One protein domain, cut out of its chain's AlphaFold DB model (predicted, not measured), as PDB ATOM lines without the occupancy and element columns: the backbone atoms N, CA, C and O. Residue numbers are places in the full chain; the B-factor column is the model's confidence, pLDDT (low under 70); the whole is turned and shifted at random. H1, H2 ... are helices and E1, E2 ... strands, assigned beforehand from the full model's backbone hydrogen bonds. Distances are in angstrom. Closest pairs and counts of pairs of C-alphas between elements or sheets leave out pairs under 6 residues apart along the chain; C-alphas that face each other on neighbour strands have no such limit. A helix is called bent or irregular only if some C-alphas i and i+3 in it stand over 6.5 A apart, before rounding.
ATOM      1  N   LYS A 890     -33.803  17.194  17.267       81.69
ATOM      2  CA  LYS A 890     -32.515  16.849  16.645       81.69
ATOM      3  C   LYS A 890     -31.912  15.545  17.168       81.69
ATOM      4  O   LYS A 890     -30.885  15.102  16.648       81.69
ATOM      5  N   GLN A 891     -32.481  14.916  18.199       80.75
ATOM      6  CA  GLN A 891     -32.150  13.555  18.624       80.75
ATOM      7  C   GLN A 891     -33.005  12.505  17.901       80.75
ATOM      8  O   GLN A 891     -32.436  11.565  17.345       80.75
ATOM      9  N   THR A 892     -34.329  12.680  17.813       80.38
ATOM     10  CA  THR A 892     -35.199  11.728  17.095       80.38
ATOM     11  C   THR A 892     -34.855  11.640  15.605       80.38
ATOM     12  O   THR A 892     -34.889  10.544  15.038       80.38
ATOM     13  N   GLU A 893     -34.425  12.743  14.985       78.00
ATOM     14  CA  GLU A 893     -33.902  12.779  13.612       78.00
ATOM     15  C   GLU A 893     -32.613  11.963  13.437       78.00
ATOM     16  O   GLU A 893     -32.502  11.164  12.498       78.00
ATOM     17  N   ARG A 894     -31.647  12.113  14.359       77.12
ATOM     18  CA  ARG A 894     -30.407  11.316  14.377       77.12
ATOM     19  C   ARG A 894     -30.727   9.833  14.509       77.12
ATOM     20  O   ARG A 894     -30.256   9.040  13.693       77.12
ATOM     21  N   ASP A 895     -31.589   9.464  15.451       78.88
ATOM     22  CA  ASP A 895     -32.014   8.079  15.668       78.88
ATOM     23  C   ASP A 895     -32.799   7.531  14.459       78.88
ATOM     24  O   ASP A 895     -32.732   6.342  14.132       78.88
ATOM     25  N   GLY A 896     -33.551   8.388  13.763       80.88
ATOM     26  CA  GLY A 896     -34.223   8.081  12.500       80.88
ATOM     27  C   GLY A 896     -33.243   7.822  11.352       80.88
ATOM     28  O   GLY A 896     -33.401   6.850  10.607       80.88
ATOM     29  N   MET A 897     -32.187   8.629  11.218       76.19
ATOM     30  CA  MET A 897     -31.143   8.388  10.221       76.19
ATOM     31  C   MET A 897     -30.300   7.153  10.550       76.19
ATOM     32  O   MET A 897     -30.039   6.355   9.653       76.19
ATOM     33  N   GLN A 898     -29.911   6.931  11.807       78.44
ATOM     34  CA  GLN A 898     -29.158   5.728  12.183       78.44
ATOM     35  C   GLN A 898     -29.931   4.452  11.818       78.44
ATOM     36  O   GLN A 898     -29.356   3.522  11.246       78.44
ATOM     37  N   ARG A 899     -31.259   4.447  12.015       82.06
ATOM     38  CA  ARG A 899     -32.152   3.384  11.521       82.06
ATOM     39  C   ARG A 899     -32.136   3.252   9.988       82.06
ATOM     40  O   ARG A 899     -32.056   2.126   9.493       82.06
ATOM     41  N   ARG A 900     -32.131   4.356   9.223       81.94
ATOM     42  CA  ARG A 900     -31.962   4.329   7.749       81.94
ATOM     43  C   ARG A 900     -30.608   3.740   7.325       81.94
ATOM     44  O   ARG A 900     -30.576   2.835   6.493       81.94
ATOM     45  N   VAL A 901     -29.500   4.192   7.915       83.12
ATOM     46  CA  VAL A 901     -28.140   3.708   7.602       83.12
ATOM     47  C   VAL A 901     -27.983   2.226   7.941       83.12
ATOM     48  O   VAL A 901     -27.430   1.472   7.140       83.12
ATOM     49  N   GLN A 902     -28.542   1.771   9.065       83.56
ATOM     50  CA  GLN A 902     -28.543   0.355   9.427       83.56
ATOM     51  C   GLN A 902     -29.390  -0.497   8.461       83.56
ATOM     52  O   GLN A 902     -28.974  -1.603   8.117       83.56
ATOM     53  N   LYS A 903     -30.522   0.018   7.952       86.50
ATOM     54  CA  LYS A 903     -31.334  -0.654   6.915       86.50
ATOM     55  C   LYS A 903     -30.590  -0.769   5.576       86.50
ATOM     56  O   LYS A 903     -30.633  -1.819   4.942       86.50
ATOM     57  N   MET A 904     -29.848   0.258   5.157       86.38
ATOM     58  CA  MET A 904     -28.979   0.161   3.972       86.38
ATOM     59  C   MET A 904     -27.836  -0.847   4.195       86.38
ATOM     60  O   MET A 904     -27.533  -1.655   3.312       86.38
ATOM     61  N   ARG A 905     -27.249  -0.873   5.401       87.69
ATOM     62  CA  ARG A 905     -26.199  -1.833   5.778       87.69
ATOM     63  C   ARG A 905     -26.675  -3.290   5.721       87.69
ATOM     64  O   ARG A 905     -25.873  -4.139   5.340       87.69
ATOM     65  N   THR A 906     -27.930  -3.602   6.052       88.38
ATOM     66  CA  THR A 906     -28.457  -4.977   5.932       88.38
ATOM     67  C   THR A 906     -28.845  -5.360   4.501       88.38
ATOM     68  O   THR A 906     -28.685  -6.520   4.135       88.38
ATOM     69  N   LEU A 907     -29.299  -4.414   3.671       90.06
ATOM     70  CA  LEU A 907     -29.741  -4.694   2.293       90.06
ATOM     71  C   LEU A 907     -28.589  -4.862   1.283       90.06
ATOM     72  O   LEU A 907     -28.658  -5.741   0.417       90.06
ATOM     73  N   ILE A 908     -27.535  -4.039   1.384       91.88
ATOM     74  CA  ILE A 908     -26.397  -4.037   0.436       91.88
ATOM     75  C   ILE A 908     -25.011  -4.097   1.094       91.88
ATOM     76  O   ILE A 908     -24.008  -4.167   0.386       91.88
ATOM     77  N   GLY A 909     -24.902  -4.111   2.427       87.88
ATOM     78  CA  GLY A 909     -23.604  -4.029   3.108       87.88
ATOM     79  C   GLY A 909     -22.627  -5.154   2.758       87.88
ATOM     80  O   GLY A 909     -21.443  -4.884   2.574       87.88
ATOM     81  N   ASP A 910     -23.088  -6.400   2.631       89.06
ATOM     82  CA  ASP A 910     -22.232  -7.526   2.226       89.06
ATOM     83  C   ASP A 910     -22.003  -7.604   0.711       89.06
ATOM     84  O   ASP A 910     -20.916  -7.988   0.279       89.06
ATOM     85  N   LEU A 911     -22.957  -7.129  -0.097       91.19
ATOM     86  CA  LEU A 911     -22.775  -6.960  -1.542       91.19
ATOM     87  C   LEU A 911     -21.620  -5.987  -1.828       91.19
ATOM     88  O   LEU A 911     -20.661  -6.343  -2.509       91.19
ATOM     89  N   LEU A 912     -21.651  -4.800  -1.216       90.19
ATOM     90  CA  LEU A 912     -20.609  -3.781  -1.368       90.19
ATOM     91  C   LEU A 912     -19.243  -4.259  -0.844       90.19
ATOM     92  O   LEU A 912     -18.223  -3.976  -1.469       90.19
ATOM     93  N   LYS A 913     -19.198  -5.041   0.250       87.44
ATOM     94  CA  LYS A 913     -17.954  -5.684   0.729       87.44
ATOM     95  C   LYS A 913     -17.381  -6.680  -0.279       87.44
ATOM     96  O   LYS A 913     -16.163  -6.823  -0.330       87.44
ATOM     97  N   ASN A 914     -18.223  -7.398  -1.019       86.94
ATOM     98  CA  ASN A 914     -17.783  -8.398  -1.991       86.94
ATOM     99  C   ASN A 914     -17.339  -7.743  -3.306       86.94
ATOM    100  O   ASN A 914     -16.280  -8.092  -3.822       86.94
ATOM    101  N   ILE A 915     -18.068  -6.726  -3.777       87.56
ATOM    102  CA  ILE A 915     -17.665  -5.870  -4.904       87.56
ATOM    103  C   ILE A 915     -16.310  -5.207  -4.605       87.56
ATOM    104  O   ILE A 915     -15.366  -5.364  -5.371       87.56
ATOM    105  N   SER A 916     -16.157  -4.579  -3.433       86.00
ATOM    106  CA  SER A 916     -14.913  -3.926  -2.981       86.00
ATOM    107  C   SER A 916     -13.716  -4.874  -2.757       86.00
ATOM    108  O   SER A 916     -12.644  -4.405  -2.376       86.00
ATOM    109  N   LYS A 917     -13.874  -6.193  -2.940       81.94
ATOM    110  CA  LYS A 917     -12.788  -7.191  -2.882       81.94
ATOM    111  C   LYS A 917     -12.386  -7.731  -4.259       81.94
ATOM    112  O   LYS A 917     -11.468  -8.550  -4.330       81.94
ATOM    113  N   ARG A 918     -13.070  -7.326  -5.337       78.44
ATOM    114  CA  ARG A 918     -12.761  -7.769  -6.702       78.44
ATOM    115  C   ARG A 918     -11.386  -7.261  -7.119       78.44
ATOM    116  O   ARG A 918     -11.184  -6.064  -7.278       78.44
ATOM    117  N   ARG A 919     -10.456  -8.193  -7.326       58.03
ATOM    118  CA  ARG A 919      -9.247  -7.943  -8.119       58.03
ATOM    119  C   ARG A 919      -9.638  -7.991  -9.601       58.03
ATOM    120  O   ARG A 919     -10.646  -8.614  -9.933       58.03
ATOM    121  N   GLY A 920      -8.894  -7.285 -10.449       57.06
ATOM    122  CA  GLY A 920      -9.318  -6.970 -11.816       57.06
ATOM    123  C   GLY A 920      -9.616  -8.168 -12.715       57.06
ATOM    124  O   GLY A 920      -9.099  -9.267 -12.511       57.06
ATOM    125  N   VAL A 940     -20.522 -11.657 -16.337       78.00
ATOM    126  CA  VAL A 940     -20.377 -10.623 -17.368       78.00
ATOM    127  C   VAL A 940     -20.579  -9.270 -16.696       78.00
ATOM    128  O   VAL A 940     -21.658  -9.004 -16.157       78.00
ATOM    129  N   TYR A 941     -19.551  -8.425 -16.695       86.56
ATOM    130  CA  TYR A 941     -19.646  -7.091 -16.121       86.56
ATOM    131  C   TYR A 941     -20.115  -6.096 -17.183       86.56
ATOM    132  O   TYR A 941     -19.647  -6.095 -18.319       86.56
ATOM    133  N   SER A 942     -21.071  -5.247 -16.808       85.38
ATOM    134  CA  SER A 942     -21.753  -4.327 -17.731       85.38
ATOM    135  C   SER A 942     -21.684  -2.867 -17.287       85.38
ATOM    136  O   SER A 942     -22.010  -1.972 -18.066       85.38
ATOM    137  N   ARG A 943     -21.292  -2.615 -16.031       88.94
ATOM    138  CA  ARG A 943     -21.213  -1.288 -15.408       88.94
ATOM    139  C   ARG A 943     -19.962  -1.170 -14.534       88.94
ATOM    140  O   ARG A 943     -19.414  -2.174 -14.079       88.94
ATOM    141  N   VAL A 944     -19.550   0.064 -14.246       88.75
ATOM    142  CA  VAL A 944     -18.470   0.380 -13.293       88.75
ATOM    143  C   VAL A 944     -19.003   1.251 -12.162       88.75
ATOM    144  O   VAL A 944     -19.817   2.142 -12.397       88.75
ATOM    145  N   ILE A 945     -18.522   1.021 -10.939       90.31
ATOM    146  CA  ILE A 945     -18.791   1.861  -9.768       90.31
ATOM    147  C   ILE A 945     -17.483   2.365  -9.136       90.31
ATOM    148  O   ILE A 945     -16.469   1.660  -9.111       90.31
ATOM    149  N   CYS A 946     -17.497   3.593  -8.616       90.06
ATOM    150  CA  CYS A 946     -16.321   4.217  -8.016       90.06
ATOM    151  C   CYS A 946     -15.868   3.582  -6.690       90.06
ATOM    152  O   CYS A 946     -16.626   3.468  -5.721       90.06
ATOM    153  N   GLY A 947     -14.572   3.273  -6.609       86.94
ATOM    154  CA  GLY A 947     -13.890   2.817  -5.400       86.94
ATOM    155  C   GLY A 947     -13.928   3.821  -4.250       86.94
ATOM    156  O   GLY A 947     -14.083   3.420  -3.096       86.94
ATOM    157  N   THR A 948     -13.850   5.124  -4.539       88.00
ATOM    158  CA  THR A 948     -13.967   6.189  -3.527       88.00
ATOM    159  C   THR A 948     -15.341   6.163  -2.859       88.00
ATOM    160  O   THR A 948     -15.422   6.183  -1.629       88.00
ATOM    161  N   PHE A 949     -16.414   6.012  -3.643       90.56
ATOM    162  CA  PHE A 949     -17.762   5.788  -3.120       90.56
ATOM    163  C   PHE A 949     -17.835   4.506  -2.272       90.56
ATOM    164  O   PHE A 949     -18.239   4.578  -1.109       90.56
ATOM    165  N   LEU A 950     -17.387   3.356  -2.803       89.12
ATOM    166  CA  LEU A 950     -17.403   2.067  -2.089       89.12
ATOM    167  C   LEU A 950     -16.676   2.152  -0.738       89.12
ATOM    168  O   LEU A 950     -17.189   1.695   0.286       89.12
ATOM    169  N   LYS A 951     -15.500   2.782  -0.715       87.12
ATOM    170  CA  LYS A 951     -14.709   3.023   0.495       87.12
ATOM    171  C   LYS A 951     -15.478   3.893   1.489       87.12
ATOM    172  O   LYS A 951     -15.569   3.530   2.660       87.12
ATOM    173  N   ASN A 952     -16.075   4.995   1.036       86.88
ATOM    174  CA  ASN A 952     -16.800   5.934   1.894       86.88
ATOM    175  C   ASN A 952     -18.075   5.324   2.496       86.88
ATOM    176  O   ASN A 952     -18.279   5.428   3.708       86.88
ATOM    177  N   ILE A 953     -18.894   4.611   1.714       86.88
ATOM    178  CA  ILE A 953     -20.107   3.960   2.236       86.88
ATOM    179  C   ILE A 953     -19.773   2.795   3.183       86.88
ATOM    180  O   ILE A 953     -20.384   2.667   4.247       86.88
ATOM    181  N   LEU A 954     -18.734   2.002   2.885       88.12
ATOM    182  CA  LEU A 954     -18.259   0.945   3.786       88.12
ATOM    183  C   LEU A 954     -17.617   1.501   5.069       88.12
ATOM    184  O   LEU A 954     -17.683   0.842   6.107       88.12
ATOM    185  N   MET A 955     -17.032   2.703   5.037       84.50
ATOM    186  CA  MET A 955     -16.600   3.415   6.246       84.50
ATOM    187  C   MET A 955     -17.796   3.939   7.053       84.50
ATOM    188  O   MET A 955     -17.838   3.684   8.257       84.50
ATOM    189  N   ARG A 956     -18.811   4.561   6.428       83.75
ATOM    190  CA  ARG A 956     -20.051   4.984   7.119       83.75
ATOM    191  C   ARG A 956     -20.723   3.796   7.818       83.75
ATOM    192  O   ARG A 956     -21.046   3.889   8.998       83.75
ATOM    193  N   PHE A 957     -20.838   2.649   7.142       84.94
ATOM    194  CA  PHE A 957     -21.384   1.418   7.729       84.94
ATOM    195  C   PHE A 957     -20.564   0.863   8.905       84.94
ATOM    196  O   PHE A 957     -21.135   0.164   9.741       84.94
ATOM    197  N   LYS A 958     -19.257   1.149   8.998       80.75
ATOM    198  CA  LYS A 958     -18.408   0.776  10.147       80.75
ATOM    199  C   LYS A 958     -18.457   1.789  11.293       80.75
ATOM    200  O   LYS A 958     -18.283   1.385  12.435       80.75
ATOM    201  N   ALA A 959     -18.658   3.075  10.999       72.94
ATOM    202  CA  ALA A 959     -18.458   4.168  11.953       72.94
ATOM    203  C   ALA A 959     -19.469   4.201  13.114       72.94
ATOM    204  O   ALA A 959     -19.128   4.684  14.192       72.94
ATOM    205  N   GLY A 960     -20.695   3.705  12.912       59.12
ATOM    206  CA  GLY A 960     -21.763   3.677  13.922       59.12
ATOM    207  C   GLY A 960     -22.345   5.064  14.221       59.12
ATOM    208  O   GLY A 960     -23.466   5.357  13.823       59.12
ATOM    209  N   ASN A 961     -21.547   5.930  14.850       56.56
ATOM    210  CA  ASN A 961     -21.891   7.297  15.248       56.56
ATOM    211  C   ASN A 961     -21.039   8.324  14.470       56.56
ATOM    212  O   ASN A 961     -20.190   9.010  15.040       56.56
ATOM    213  N   ALA A 962     -21.226   8.411  13.150       57.03
ATOM    214  CA  ALA A 962     -20.584   9.449  12.337       57.03
ATOM    215  C   ALA A 962     -21.219  10.833  12.595       57.03
ATOM    216  O   ALA A 962     -22.425  10.923  12.805       57.03
ATOM    217  N   ARG A 963     -20.415  11.911  12.550       54.19
ATOM    218  CA  ARG A 963     -20.900  13.301  12.727       54.19
ATOM    219  C   ARG A 963     -21.899  13.731  11.656       54.19
ATOM    220  O   ARG A 963     -22.851  14.435  11.962       54.19
ATOM    221  N   ASP A 964     -21.645  13.326  10.420       57.69
ATOM    222  CA  ASP A 964     -22.553  13.536   9.298       57.69
ATOM    223  C   ASP A 964     -23.490  12.313   9.184       57.69
ATOM    224  O   ASP A 964     -22.992  11.177   9.098       57.69
ATOM    225  N   PRO A 965     -24.818  12.526   9.220       59.06
ATOM    226  CA  PRO A 965     -25.811  11.460   9.223       59.06
ATOM    227  C   PRO A 965     -26.055  10.848   7.824       59.06
ATOM    228  O   PRO A 965     -26.437   9.680   7.734       59.06
ATOM    229  N   ASN A 966     -25.819  11.577   6.727       70.50
ATOM    230  CA  ASN A 966     -26.303  11.195   5.393       70.50
ATOM    231  C   ASN A 966     -25.533  10.013   4.759       70.50
ATOM    232  O   ASN A 966     -24.315   9.890   4.922       70.50
ATOM    233  N   PRO A 967     -26.174   9.126   3.975       71.69
ATOM    234  CA  PRO A 967     -25.434   8.224   3.091       71.69
ATOM    235  C   PRO A 967     -24.694   9.038   2.008       71.69
ATOM    236  O   PRO A 967     -25.239  10.031   1.528       71.69
ATOM    237  N   PRO A 968     -23.472   8.652   1.598       78.19
ATOM    238  CA  PRO A 968     -22.848   9.257   0.425       78.19
ATOM    239  C   PRO A 968     -23.614   8.860  -0.848       78.19
ATOM    240  O   PRO A 968     -24.035   7.710  -0.980       78.19
ATOM    241  N   ALA A 969     -23.745   9.793  -1.790       83.31
ATOM    242  CA  ALA A 969     -24.188   9.507  -3.155       83.31
ATOM    243  C   ALA A 969     -23.105   8.739  -3.941       83.31
ATOM    244  O   ALA A 969     -21.917   8.830  -3.615       83.31
ATOM    245  N   ILE A 970     -23.495   8.013  -4.993       87.94
ATOM    246  CA  ILE A 970     -22.553   7.361  -5.916       87.94
ATOM    247  C   ILE A 970     -21.820   8.435  -6.743       87.94
ATOM    248  O   ILE A 970     -22.323   8.898  -7.762       87.94
ATOM    249  N   CYS A 971     -20.612   8.826  -6.324       85.50
ATOM    250  CA  CYS A 971     -19.765   9.755  -7.073       85.50
ATOM    251  C   CYS A 971     -18.962   9.028  -8.167       85.50
ATOM    252  O   CYS A 971     -18.008   8.313  -7.876       85.50
ATOM    253  N   GLN A 972     -19.339   9.206  -9.437       86.88
ATOM    254  CA  GLN A 972     -18.652   8.577 -10.582       86.88
ATOM    255  C   GLN A 972     -17.551   9.467 -11.181       86.88
ATOM    256  O   GLN A 972     -16.612   8.952 -11.786       86.88
ATOM    257  N   GLU A 973     -17.623  10.780 -10.939       85.06
ATOM    258  CA  GLU A 973     -16.668  11.814 -11.373       85.06
ATOM    259  C   GLU A 973     -15.200  11.430 -11.130       85.06
ATOM    260  O   GLU A 973     -14.360  11.645 -11.995       85.06
ATOM    261  N   CYS A 974     -14.882  10.769 -10.009       85.25
ATOM    262  CA  CYS A 974     -13.513  10.355  -9.676       85.25
ATOM    263  C   CYS A 974     -12.872   9.359 -10.672       85.25
ATOM    264  O   CYS A 974     -11.662   9.138 -10.607       85.25
ATOM    265  N   ILE A 975     -13.658   8.717 -11.544       87.44
ATOM    266  CA  ILE A 975     -13.165   7.835 -12.619       87.44
ATOM    267  C   ILE A 975     -12.907   8.634 -13.912       87.44
ATOM    268  O   ILE A 975     -12.111   8.206 -14.753       87.44
ATOM    269  N   LEU A 976     -13.575   9.776 -14.079       88.75
ATOM    270  CA  LEU A 976     -13.582  10.566 -15.305       88.75
ATOM    271  C   LEU A 976     -12.369  11.512 -15.390       88.75
ATOM    272  O   LEU A 976     -11.621  11.713 -14.424       88.75
ATOM    273  N   CYS A 977     -12.180  12.100 -16.571       87.06
ATOM    274  CA  CYS A 977     -11.343  13.278 -16.773       87.06
ATOM    275  C   CYS A 977     -12.189  14.549 -16.939       87.06
ATOM    276  O   CYS A 977     -13.253  14.531 -17.560       87.06
ATOM    277  N   ASP A 978     -11.685  15.666 -16.418       84.25
ATOM    278  CA  ASP A 978     -12.416  16.939 -16.379       84.25
ATOM    279  C   ASP A 978     -12.584  17.570 -17.773       84.25
ATOM    280  O   ASP A 978     -13.572  18.245 -18.035       84.25
ATOM    281  N   GLU A 979     -11.637  17.309 -18.682       83.25
ATOM    282  CA  GLU A 979     -11.589  17.874 -20.041       83.25
ATOM    283  C   GLU A 979     -12.535  17.175 -21.041       83.25
ATOM    284  O   GLU A 979     -12.996  17.812 -21.984       83.25
ATOM    285  N   HIS A 980     -12.806  15.872 -20.868       85.00
ATOM    286  CA  HIS A 980     -13.546  15.061 -21.855       85.00
ATOM    287  C   HIS A 980     -14.715  14.250 -21.260       85.00
ATOM    288  O   HIS A 980     -15.445  13.607 -22.009       85.00
ATOM    289  N   HIS A 981     -14.869  14.220 -19.931       86.75
ATOM    290  CA  HIS A 981     -15.887  13.457 -19.183       86.75
ATOM    291  C   HIS A 981     -15.949  11.943 -19.477       86.75
ATOM    292  O   HIS A 981     -16.908  11.264 -19.118       86.75
ATOM    293  N   LEU A 982     -14.896  11.387 -20.076       88.06
ATOM    294  CA  LEU A 982     -14.710   9.954 -20.304       88.06
ATOM    295  C   LEU A 982     -13.899   9.326 -19.159       88.06
ATOM    296  O   LEU A 982     -13.089  10.022 -18.540       88.06
ATOM    297  N   PRO A 983     -14.055   8.019 -18.868       87.88
ATOM    298  CA  PRO A 983     -13.237   7.352 -17.862       87.88
ATOM    299  C   PRO A 983     -11.762   7.348 -18.288       87.88
ATOM    300  O   PRO A 983     -11.435   7.027 -19.431       87.88
ATOM    301  N   CYS A 984     -10.869   7.691 -17.359       86.75
ATOM    302  CA  CYS A 984      -9.413   7.716 -17.559       86.75
ATOM    303  C   CYS A 984      -8.650   6.920 -16.481       86.75
ATOM    304  O   CYS A 984      -7.439   7.064 -16.320       86.75
ATOM    305  N   VAL A 985      -9.359   6.072 -15.726       84.88
ATOM    306  CA  VAL A 985      -8.797   5.171 -14.709       84.88
ATOM    307  C   VAL A 985      -8.974   3.716 -15.164       84.88
ATOM    308  O   VAL A 985     -10.116   3.292 -15.372       84.88
ATOM    309  N   PRO A 986      -7.897   2.926 -15.328       80.56
ATOM    310  CA  PRO A 986      -8.005   1.540 -15.774       80.56
ATOM    311  C   PRO A 986      -8.705   0.650 -14.735       80.56
ATOM    312  O   PRO A 986      -8.615   0.873 -13.524       80.56
ATOM    313  N   LEU A 987      -9.415  -0.372 -15.219       75.88
ATOM    314  CA  LEU A 987     -10.220  -1.264 -14.383       75.88
ATOM    315  C   LEU A 987      -9.372  -1.930 -13.290       75.88
ATOM    316  O   LEU A 987      -8.348  -2.554 -13.561       75.88
ATOM    317  N   ALA A 988      -9.834  -1.803 -12.046       64.50
ATOM    318  CA  ALA A 988      -9.208  -2.320 -10.832       64.50
ATOM    319  C   ALA A 988      -7.774  -1.843 -10.510       64.50
ATOM    320  O   ALA A 988      -7.179  -2.375  -9.569       64.50
ATOM    321  N   ALA A 989      -7.242  -0.803 -11.166       55.16
ATOM    322  CA  ALA A 989      -6.083  -0.088 -10.627       55.16
ATOM    323  C   ALA A 989      -6.459   0.565  -9.285       55.16
ATOM    324  O   ALA A 989      -7.463   1.276  -9.187       55.16
ATOM    325  N   ASP A 990      -5.710   0.230  -8.232       61.97
ATOM    326  CA  ASP A 990      -5.895   0.648  -6.832       61.97
ATOM    327  C   ASP A 990      -7.332   0.555  -6.275       61.97
ATOM    328  O   ASP A 990      -7.670   1.137  -5.243       61.97
ATOM    329  N   ASN A 991      -8.168  -0.285  -6.898       67.94
ATOM    330  CA  ASN A 991      -9.612  -0.421  -6.666       67.94
ATOM    331  C   ASN A 991     -10.433   0.852  -6.973       67.94
ATOM    332  O   ASN A 991     -11.571   0.949  -6.523       67.94
ATOM    333  N   MET A 992      -9.897   1.828  -7.716       77.50
ATOM    334  CA  MET A 992     -10.560   3.120  -7.974       77.50
ATOM    335  C   MET A 992     -11.753   3.019  -8.937       77.50
ATOM    336  O   MET A 992     -12.749   3.722  -8.753       77.50
ATOM    337  N   ALA A 993     -11.688   2.109  -9.909       87.38
ATOM    338  CA  ALA A 993     -12.780   1.761 -10.816       87.38
ATOM    339  C   ALA A 993     -13.098   0.263 -10.677       87.38
ATOM    340  O   ALA A 993     -12.242  -0.576 -10.973       87.38
ATOM    341  N   VAL A 994     -14.298  -0.084 -10.193       87.81
ATOM    342  CA  VAL A 994     -14.665  -1.469  -9.845       87.81
ATOM    343  C   VAL A 994     -15.819  -1.976 -10.726       87.81
ATOM    344  O   VAL A 994     -16.872  -1.339 -10.756       87.81
ATOM    345  N   PRO A 995     -15.667  -3.118 -11.422       87.81
ATOM    346  CA  PRO A 995     -16.706  -3.668 -12.291       87.81
ATOM    347  C   PRO A 995     -17.850  -4.323 -11.497       87.81
ATOM    348  O   PRO A 995     -17.627  -5.033 -10.506       87.81
ATOM    349  N   VAL A 996     -19.086  -4.110 -11.957       88.69
ATOM    350  CA  VAL A 996     -20.322  -4.680 -11.394       88.69
ATOM    351  C   VAL A 996     -21.255  -5.192 -12.493       88.69
ATOM    352  O   VAL A 996     -21.211  -4.731 -13.639       88.69
ATOM    353  N   THR A 997     -22.082  -6.186 -12.164       89.94
ATOM    354  CA  THR A 997     -23.135  -6.653 -13.079       89.94
ATOM    355  C   THR A 997     -24.344  -5.715 -13.024       89.94
ATOM    356  O   THR A 997     -24.476  -4.904 -12.102       89.94
ATOM    357  N   LEU A 998     -25.250  -5.820 -14.000       87.88
ATOM    358  CA  LEU A 998     -26.464  -5.000 -14.044       87.88
ATOM    359  C   LEU A 998     -27.346  -5.199 -12.796       87.88
ATOM    360  O   LEU A 998     -27.783  -4.222 -12.199       87.88
ATOM    361  N   ASP A 999     -27.532  -6.441 -12.341       88.38
ATOM    362  CA  ASP A 999     -28.320  -6.748 -11.136       88.38
ATOM    363  C   ASP A 999     -27.731  -6.106  -9.870       88.38
ATOM    364  O   ASP A 999     -28.458  -5.658  -8.981       88.38
ATOM    365  N   GLU A1000     -26.399  -6.048  -9.778       91.19
ATOM    366  CA  GLU A1000     -25.696  -5.425  -8.659       91.19
ATOM    367  C   GLU A1000     -25.810  -3.903  -8.695       91.19
ATOM    368  O   GLU A1000     -26.075  -3.299  -7.655       91.19
ATOM    369  N   TRP A1001     -25.659  -3.297  -9.879       90.06
ATOM    370  CA  TRP A1001     -25.881  -1.867 -10.095       90.06
ATOM    371  C   TRP A1001     -27.301  -1.471  -9.671       90.06
ATOM    372  O   TRP A1001     -27.460  -0.675  -8.744       90.06
ATOM    373  N   ASN A1002     -28.314  -2.121 -10.249       89.62
ATOM    374  CA  ASN A1002     -29.729  -1.848  -9.995       89.62
ATOM    375  C   ASN A1002     -30.090  -2.029  -8.509       89.62
ATOM    376  O   ASN A1002     -30.858  -1.254  -7.936       89.62
ATOM    377  N   LYS A1003     -29.518  -3.042  -7.838       89.81
ATOM    378  CA  LYS A1003     -29.732  -3.271  -6.401       89.81
ATOM    379  C   LYS A1003     -29.091  -2.186  -5.529       89.81
ATOM    380  O   LYS A1003     -29.631  -1.880  -4.462       89.81
ATOM    381  N   ILE A1004     -27.972  -1.599  -5.953       90.12
ATOM    382  CA  ILE A1004     -27.316  -0.488  -5.252       90.12
ATOM    383  C   ILE A1004     -28.096   0.817  -5.469       90.12
ATOM    384  O   ILE A1004     -28.455   1.446  -4.471       90.12
ATOM    385  N   THR A1005     -28.431   1.187  -6.713       88.00
ATOM    386  CA  THR A1005     -29.194   2.417  -7.025       88.00
ATOM    387  C   THR A1005     -30.554   2.426  -6.322       88.00
ATOM    388  O   THR A1005     -30.858   3.360  -5.578       88.00
ATOM    389  N   THR A1006     -31.307   1.324  -6.424       88.44
ATOM    390  CA  THR A1006     -32.616   1.154  -5.765       88.44
ATOM    391  C   THR A1006     -32.528   1.249  -4.238       88.44
ATOM    392  O   THR A1006     -33.387   1.858  -3.604       88.44
ATOM    393  N   THR A1007     -31.491   0.677  -3.609       87.38
ATOM    394  CA  THR A1007     -31.350   0.709  -2.138       87.38
ATOM    395  C   THR A1007     -30.949   2.093  -1.612       87.38
ATOM    396  O   THR A1007     -31.236   2.414  -0.459       87.38
ATOM    397  N   LEU A1008     -30.294   2.910  -2.443       85.50
ATOM    398  CA  LEU A1008     -29.901   4.283  -2.117       85.50
ATOM    399  C   LEU A1008     -30.964   5.324  -2.501       85.50
ATOM    400  O   LEU A1008     -30.863   6.466  -2.063       85.50
ATOM    401  N   GLY A1009     -31.977   4.943  -3.287       78.00
ATOM    402  CA  GLY A1009     -33.041   5.842  -3.736       78.00
ATOM    403  C   GLY A1009     -32.559   6.922  -4.710       78.00
ATOM    404  O   GLY A1009     -33.086   8.030  -4.689       78.00
ATOM    405  N   GLN A1010     -31.537   6.632  -5.523       76.38
ATOM    406  CA  GLN A1010     -31.018   7.579  -6.513       76.38
ATOM    407  C   GLN A1010     -31.672   7.358  -7.882       76.38
ATOM    408  O   GLN A1010     -31.613   6.254  -8.419       76.38
ATOM    409  N   ASN A1011     -32.248   8.419  -8.458       69.88
ATOM    410  CA  ASN A1011     -32.782   8.405  -9.824       69.88
ATOM    411  C   ASN A1011     -31.648   8.151 -10.827       69.88
ATOM    412  O   ASN A1011     -30.641   8.860 -10.809       69.88
ATOM    413  N   GLU A1012     -31.822   7.178 -11.724       61.31
ATOM    414  CA  GLU A1012     -30.765   6.781 -12.667       61.31
ATOM    415  C   GLU A1012     -30.453   7.869 -13.707       61.31
ATOM    416  O   GLU A1012     -29.315   7.974 -14.152       61.31
ATOM    417  N   GLU A1013     -31.419   8.742 -14.006       60.97
ATOM    418  CA  GLU A1013     -31.263   9.929 -14.865       60.97
ATOM    419  C   GLU A1013     -30.220  10.933 -14.336       60.97
ATOM    420  O   GLU A1013     -29.615  11.661 -15.116       60.97
ATOM    421  N   ASN A1014     -29.969  10.937 -13.020       68.06
ATOM    422  CA  ASN A1014     -29.002  11.818 -12.355       68.06
ATOM    423  C   ASN A1014     -27.651  11.125 -12.071       68.06
ATOM    424  O   ASN A1014     -26.826  11.667 -11.335       68.06
ATOM    425  N   LEU A1015     -27.417   9.915 -12.596       77.88
ATOM    426  CA  LEU A1015     -26.181   9.156 -12.384       77.88
ATOM    427  C   LEU A1015     -25.379   9.037 -13.683       77.88
ATOM    428  O   LEU A1015     -25.894   8.610 -14.710       77.88
ATOM    429  N   PHE A1016     -24.077   9.329 -13.631       80.25
ATOM    430  CA  PHE A1016     -23.195   9.097 -14.776       80.25
ATOM    431  C   PHE A1016     -22.896   7.592 -14.927       80.25
ATOM    432  O   PHE A1016     -22.082   7.012 -14.197       80.25
ATOM    433  N   VAL A1017     -23.596   6.932 -15.851       83.94
ATOM    434  CA  VAL A1017     -23.565   5.470 -15.996       83.94
ATOM    435  C   VAL A1017     -22.443   5.017 -16.938       83.94
ATOM    436  O   VAL A1017     -22.600   4.984 -18.155       83.94
ATOM    437  N   ILE A1018     -21.313   4.594 -16.366       87.25
ATOM    438  CA  ILE A1018     -20.171   4.059 -17.123       87.25
ATOM    439  C   ILE A1018     -20.468   2.616 -17.566       87.25
ATOM    440  O   ILE A1018     -20.741   1.751 -16.727       87.25
ATOM    441  N   ALA A1019     -20.421   2.355 -18.875       86.62
ATOM    442  CA  ALA A1019     -20.723   1.058 -19.487       86.62
ATOM    443  C   ALA A1019     -19.470   0.202 -19.754       86.62
ATOM    444  O   ALA A1019     -18.396   0.726 -20.060       86.62
ATOM    445  N   LEU A1020     -19.642  -1.122 -19.677       85.00
ATOM    446  CA  LEU A1020     -18.658  -2.122 -20.096       85.00
ATOM    447  C   LEU A1020     -19.225  -3.031 -21.190       85.00
ATOM    448  O   LEU A1020     -20.415  -3.351 -21.193       85.00
ATOM    449  N   LYS A1021     -18.343  -3.494 -22.076       81.62
ATOM    450  CA  LYS A1021     -18.632  -4.416 -23.175       81.62
ATOM    451  C   LYS A1021     -17.487  -5.418 -23.278       81.62
ATOM    452  O   LYS A1021     -16.337  -5.019 -23.394       81.62
ATOM    453  N   ASN A1022     -17.796  -6.715 -23.213       78.00
ATOM    454  CA  ASN A1022     -16.796  -7.792 -23.126       78.00
ATOM    455  C   ASN A1022     -15.777  -7.588 -21.978       78.00
ATOM    456  O   ASN A1022     -14.597  -7.877 -22.140       78.00
ATOM    457  N   ASP A1023     -16.242  -7.076 -20.832       75.38
ATOM    458  CA  ASP A1023     -15.441  -6.674 -19.662       75.38
ATOM    459  C   ASP A1023     -14.431  -5.515 -19.891       75.38
ATOM    460  O   ASP A1023     -13.695  -5.158 -18.972       75.38
ATOM    461  N   GLU A1024     -14.441  -4.859 -21.060       79.06
ATOM    462  CA  GLU A1024     -13.663  -3.647 -21.379       79.06
ATOM    463  C   GLU A1024     -14.545  -2.381 -21.387       79.06
ATOM    464  O   GLU A1024     -15.772  -2.458 -21.469       79.06
ATOM    465  N   TYR A1025     -13.939  -1.190 -21.291       84.88
ATOM    466  CA  TYR A1025     -14.665   0.085 -21.391       84.88
ATOM    467  C   TYR A1025     -15.201   0.322 -22.809       84.88
ATOM    468  O   TYR A1025     -14.451   0.230 -23.777       84.88
ATOM    469  N   GLU A1026     -16.468   0.728 -22.936       85.56
ATOM    470  CA  GLU A1026     -17.039   1.096 -24.246       85.56
ATOM    471  C   GLU A1026     -16.448   2.408 -24.806       85.56
ATOM    472  O   GLU A1026     -16.379   2.594 -26.019       85.56
ATOM    473  N   GLN A1027     -15.978   3.300 -23.926       81.31
ATOM    474  CA  GLN A1027     -15.227   4.518 -24.250       81.31
ATOM    475  C   GLN A1027     -14.194   4.771 -23.141       81.31
ATOM    476  O   GLN A1027     -14.539   4.661 -21.967       81.31
ATOM    477  N   PHE A1028     -12.945   5.112 -23.482       88.06
ATOM    478  CA  PHE A1028     -11.861   5.375 -22.519       88.06
ATOM    479  C   PHE A1028     -10.930   6.487 -23.019       88.06
ATOM    480  O   PHE A1028     -10.599   6.531 -24.204       88.06
ATOM    481  N   CYS A1029     -10.488   7.380 -22.130       90.81
ATOM    482  CA  CYS A1029      -9.621   8.504 -22.485       90.81
ATOM    483  C   CYS A1029      -8.141   8.202 -22.212       90.81
ATOM    484  O   CYS A1029      -7.618   8.479 -21.129       90.81
ATOM    485  N   GLN A1030      -7.468   7.657 -23.228       86.88
ATOM    486  CA  GLN A1030      -6.054   7.282 -23.166       86.88
ATOM    487  C   GLN A1030      -5.130   8.477 -22.875       86.88
ATOM    488  O   GLN A1030      -4.248   8.367 -22.029       86.88
ATOM    489  N   SER A1031      -5.361   9.634 -23.504       87.06
ATOM    490  CA  SER A1031      -4.518  10.829 -23.336       87.06
ATOM    491  C   SER A1031      -4.573  11.397 -21.914       87.06
ATOM    492  O   SER A1031      -3.535  11.696 -21.326       87.06
ATOM    493  N   CYS A1032      -5.764  11.497 -21.312       87.31
ATOM    494  CA  CYS A1032      -5.892  11.917 -19.914       87.31
ATOM    495  C   CYS A1032      -5.357  10.861 -18.932       87.31
ATOM    496  O   CYS A1032      -4.879  11.234 -17.862       87.31
ATOM    497  N   PHE A1033      -5.418   9.568 -19.271       86.38
ATOM    498  CA  PHE A1033      -4.804   8.504 -18.468       86.38
ATOM    499  C   PHE A1033      -3.268   8.601 -18.476       86.38
ATOM    500  O   PHE A1033      -2.645   8.558 -17.416       86.38
ATOM    501  N   GLU A1034      -2.660   8.794 -19.648       85.12
ATOM    502  CA  GLU A1034      -1.209   8.959 -19.797       85.12
ATOM    503  C   GLU A1034      -0.715  10.226 -19.087       85.12
ATOM    504  O   GLU A1034       0.180  10.131 -18.247       85.12
ATOM    505  N   LYS A1035      -1.385  11.369 -19.301       83.75
ATOM    506  CA  LYS A1035      -1.141  12.631 -18.579       83.75
ATOM    507  C   LYS A1035      -1.230  12.457 -17.057       83.75
ATOM    508  O   LYS A1035      -0.313  12.859 -16.347       83.75
ATOM    509  N   ARG A1036      -2.282  11.802 -16.540       80.38
ATOM    510  CA  ARG A1036      -2.433  11.539 -15.094       80.38
ATOM    511  C   ARG A1036      -1.303  10.653 -14.558       80.38
ATOM    512  O   ARG A1036      -0.785  10.929 -13.480       80.38
ATOM    513  N   ARG A1037      -0.880   9.627 -15.307       79.38
ATOM    514  CA  ARG A1037       0.245   8.760 -14.917       79.38
ATOM    515  C   ARG A1037       1.565   9.534 -14.863       79.38
ATOM    516  O   ARG A1037       2.324   9.355 -13.917       79.38
ATOM    517  N   GLU A1038       1.825  10.407 -15.834       78.50
ATOM    518  CA  GLU A1038       3.011  11.277 -15.843       78.50
ATOM    519  C   GLU A1038       2.986  12.296 -14.693       78.50
ATOM    520  O   GLU A1038       3.994  12.472 -14.011       78.50
ATOM    521  N   GLU A1039       1.835  12.908 -14.403       76.50
ATOM    522  CA  GLU A1039       1.654  13.790 -13.242       76.50
ATOM    523  C   GLU A1039       1.862  13.051 -11.905       76.50
ATOM    524  O   GLU A1039       2.479  13.601 -10.990       76.50
ATOM    525  N   GLU A1040       1.394  11.805 -11.778       72.94
ATOM    526  CA  GLU A1040       1.624  10.963 -10.597       72.94
ATOM    527  C   GLU A1040       3.098  10.551 -10.453       72.94
ATOM    528  O   GLU A1040       3.644  10.619  -9.348       72.94
ATOM    529  N   ASP A1041       3.772  10.173 -11.544       74.50
ATOM    530  CA  ASP A1041       5.202   9.848 -11.532       74.50
ATOM    531  C   ASP A1041       6.079  11.077 -11.243       74.50
ATOM    532  O   ASP A1041       7.044  10.970 -10.485       74.50
ATOM    533  N   LEU A1042       5.708  12.269 -11.721       69.06
ATOM    534  CA  LEU A1042       6.349  13.531 -11.330       69.06
ATOM    535  C   LEU A1042       6.123  13.845  -9.840       69.06
ATOM    536  O   LEU A1042       7.065  14.209  -9.129       69.06
ATOM    537  N   GLN A1043       4.903  13.653  -9.325       64.81
ATOM    538  CA  GLN A1043       4.589  13.881  -7.908       64.81
ATOM    539  C   GLN A1043       5.371  12.961  -6.954       64.81
ATOM    540  O   GLN A1043       5.663  13.379  -5.831       64.81
ATOM    541  N   ARG A1044       5.803  11.766  -7.389       64.44
ATOM    542  CA  ARG A1044       6.680  10.874  -6.595       64.44
ATOM    543  C   ARG A1044       8.032  11.508  -6.227       64.44
ATOM    544  O   ARG A1044       8.654  11.059  -5.264       64.44
ATOM    545  N   PHE A1045       8.461  12.569  -6.919       60.88
ATOM    546  CA  PHE A1045       9.709  13.299  -6.642       60.88
ATOM    547  C   PHE A1045       9.508  14.665  -5.941       60.88
ATOM    548  O   PHE A1045      10.483  15.281  -5.492       60.88
ATOM    549  N   VAL A1046       8.265  15.147  -5.789       62.62
ATOM    550  CA  VAL A1046       7.964  16.508  -5.296       62.62
ATOM    551  C   VAL A1046       7.347  16.495  -3.891       62.62
ATOM    552  O   VAL A1046       6.143  16.329  -3.699       62.62
TER     553      VAL A1046
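What this domain is: This is residues 890 to 920 and 940 to 1046 of the 1164 residues of the protein "Ubiquitin carboxyl-terminal hydrolase (inferred by orthology to a C. elegans protein)" of Anisakis simplex (UniProt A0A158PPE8). A small antiparallel sheet of E1 and E2 sits in the middle, with H1 packed on H2 and H3 at one end and H4 at the other. The 138 printed residues include four named helices and two strands, H1 E1 H2 E2 H3 H4, class mostly helix. The whole is compact, radius of gyration of the C-alphas 16.6 A, spans 51 by 39 by 27 A.

How they stand to each other: Between E1, residues 943 to 946, and E2, 993 to 996, N 945 and O 994 are within hydrogen-bond range, 2.9 A. H1, residues 890 to 915, touches H2, 947 to 959, with 901 to 913 alone, closest C-alphas 905 and 957, 6.1 A. With 904 to 911 alone it touches H3, 998 to 1008, closest C-alphas 904 and 1007, 6.6 A. In H1, 19 of 22 O i to N i+4 pairs are within range; in the other helices, every one.

Where its parts are: H1 runs 34.7 A from C-alpha 890 (-32.515, 16.849, 16.645), irregular, C-alphas 907 and 910 being 8.0 A apart. H4, residues 1030 to 1043, touches no helix and ends at C-alpha 1043 (4.589, 13.881, -7.908).

The domain as a whole: Residues 921 to 939 are cut out, C-alphas 920 and 940 12.9 A apart. Links H2 to E2 and H3 to H4 are long. pLDDT is under 70 in 21 residues.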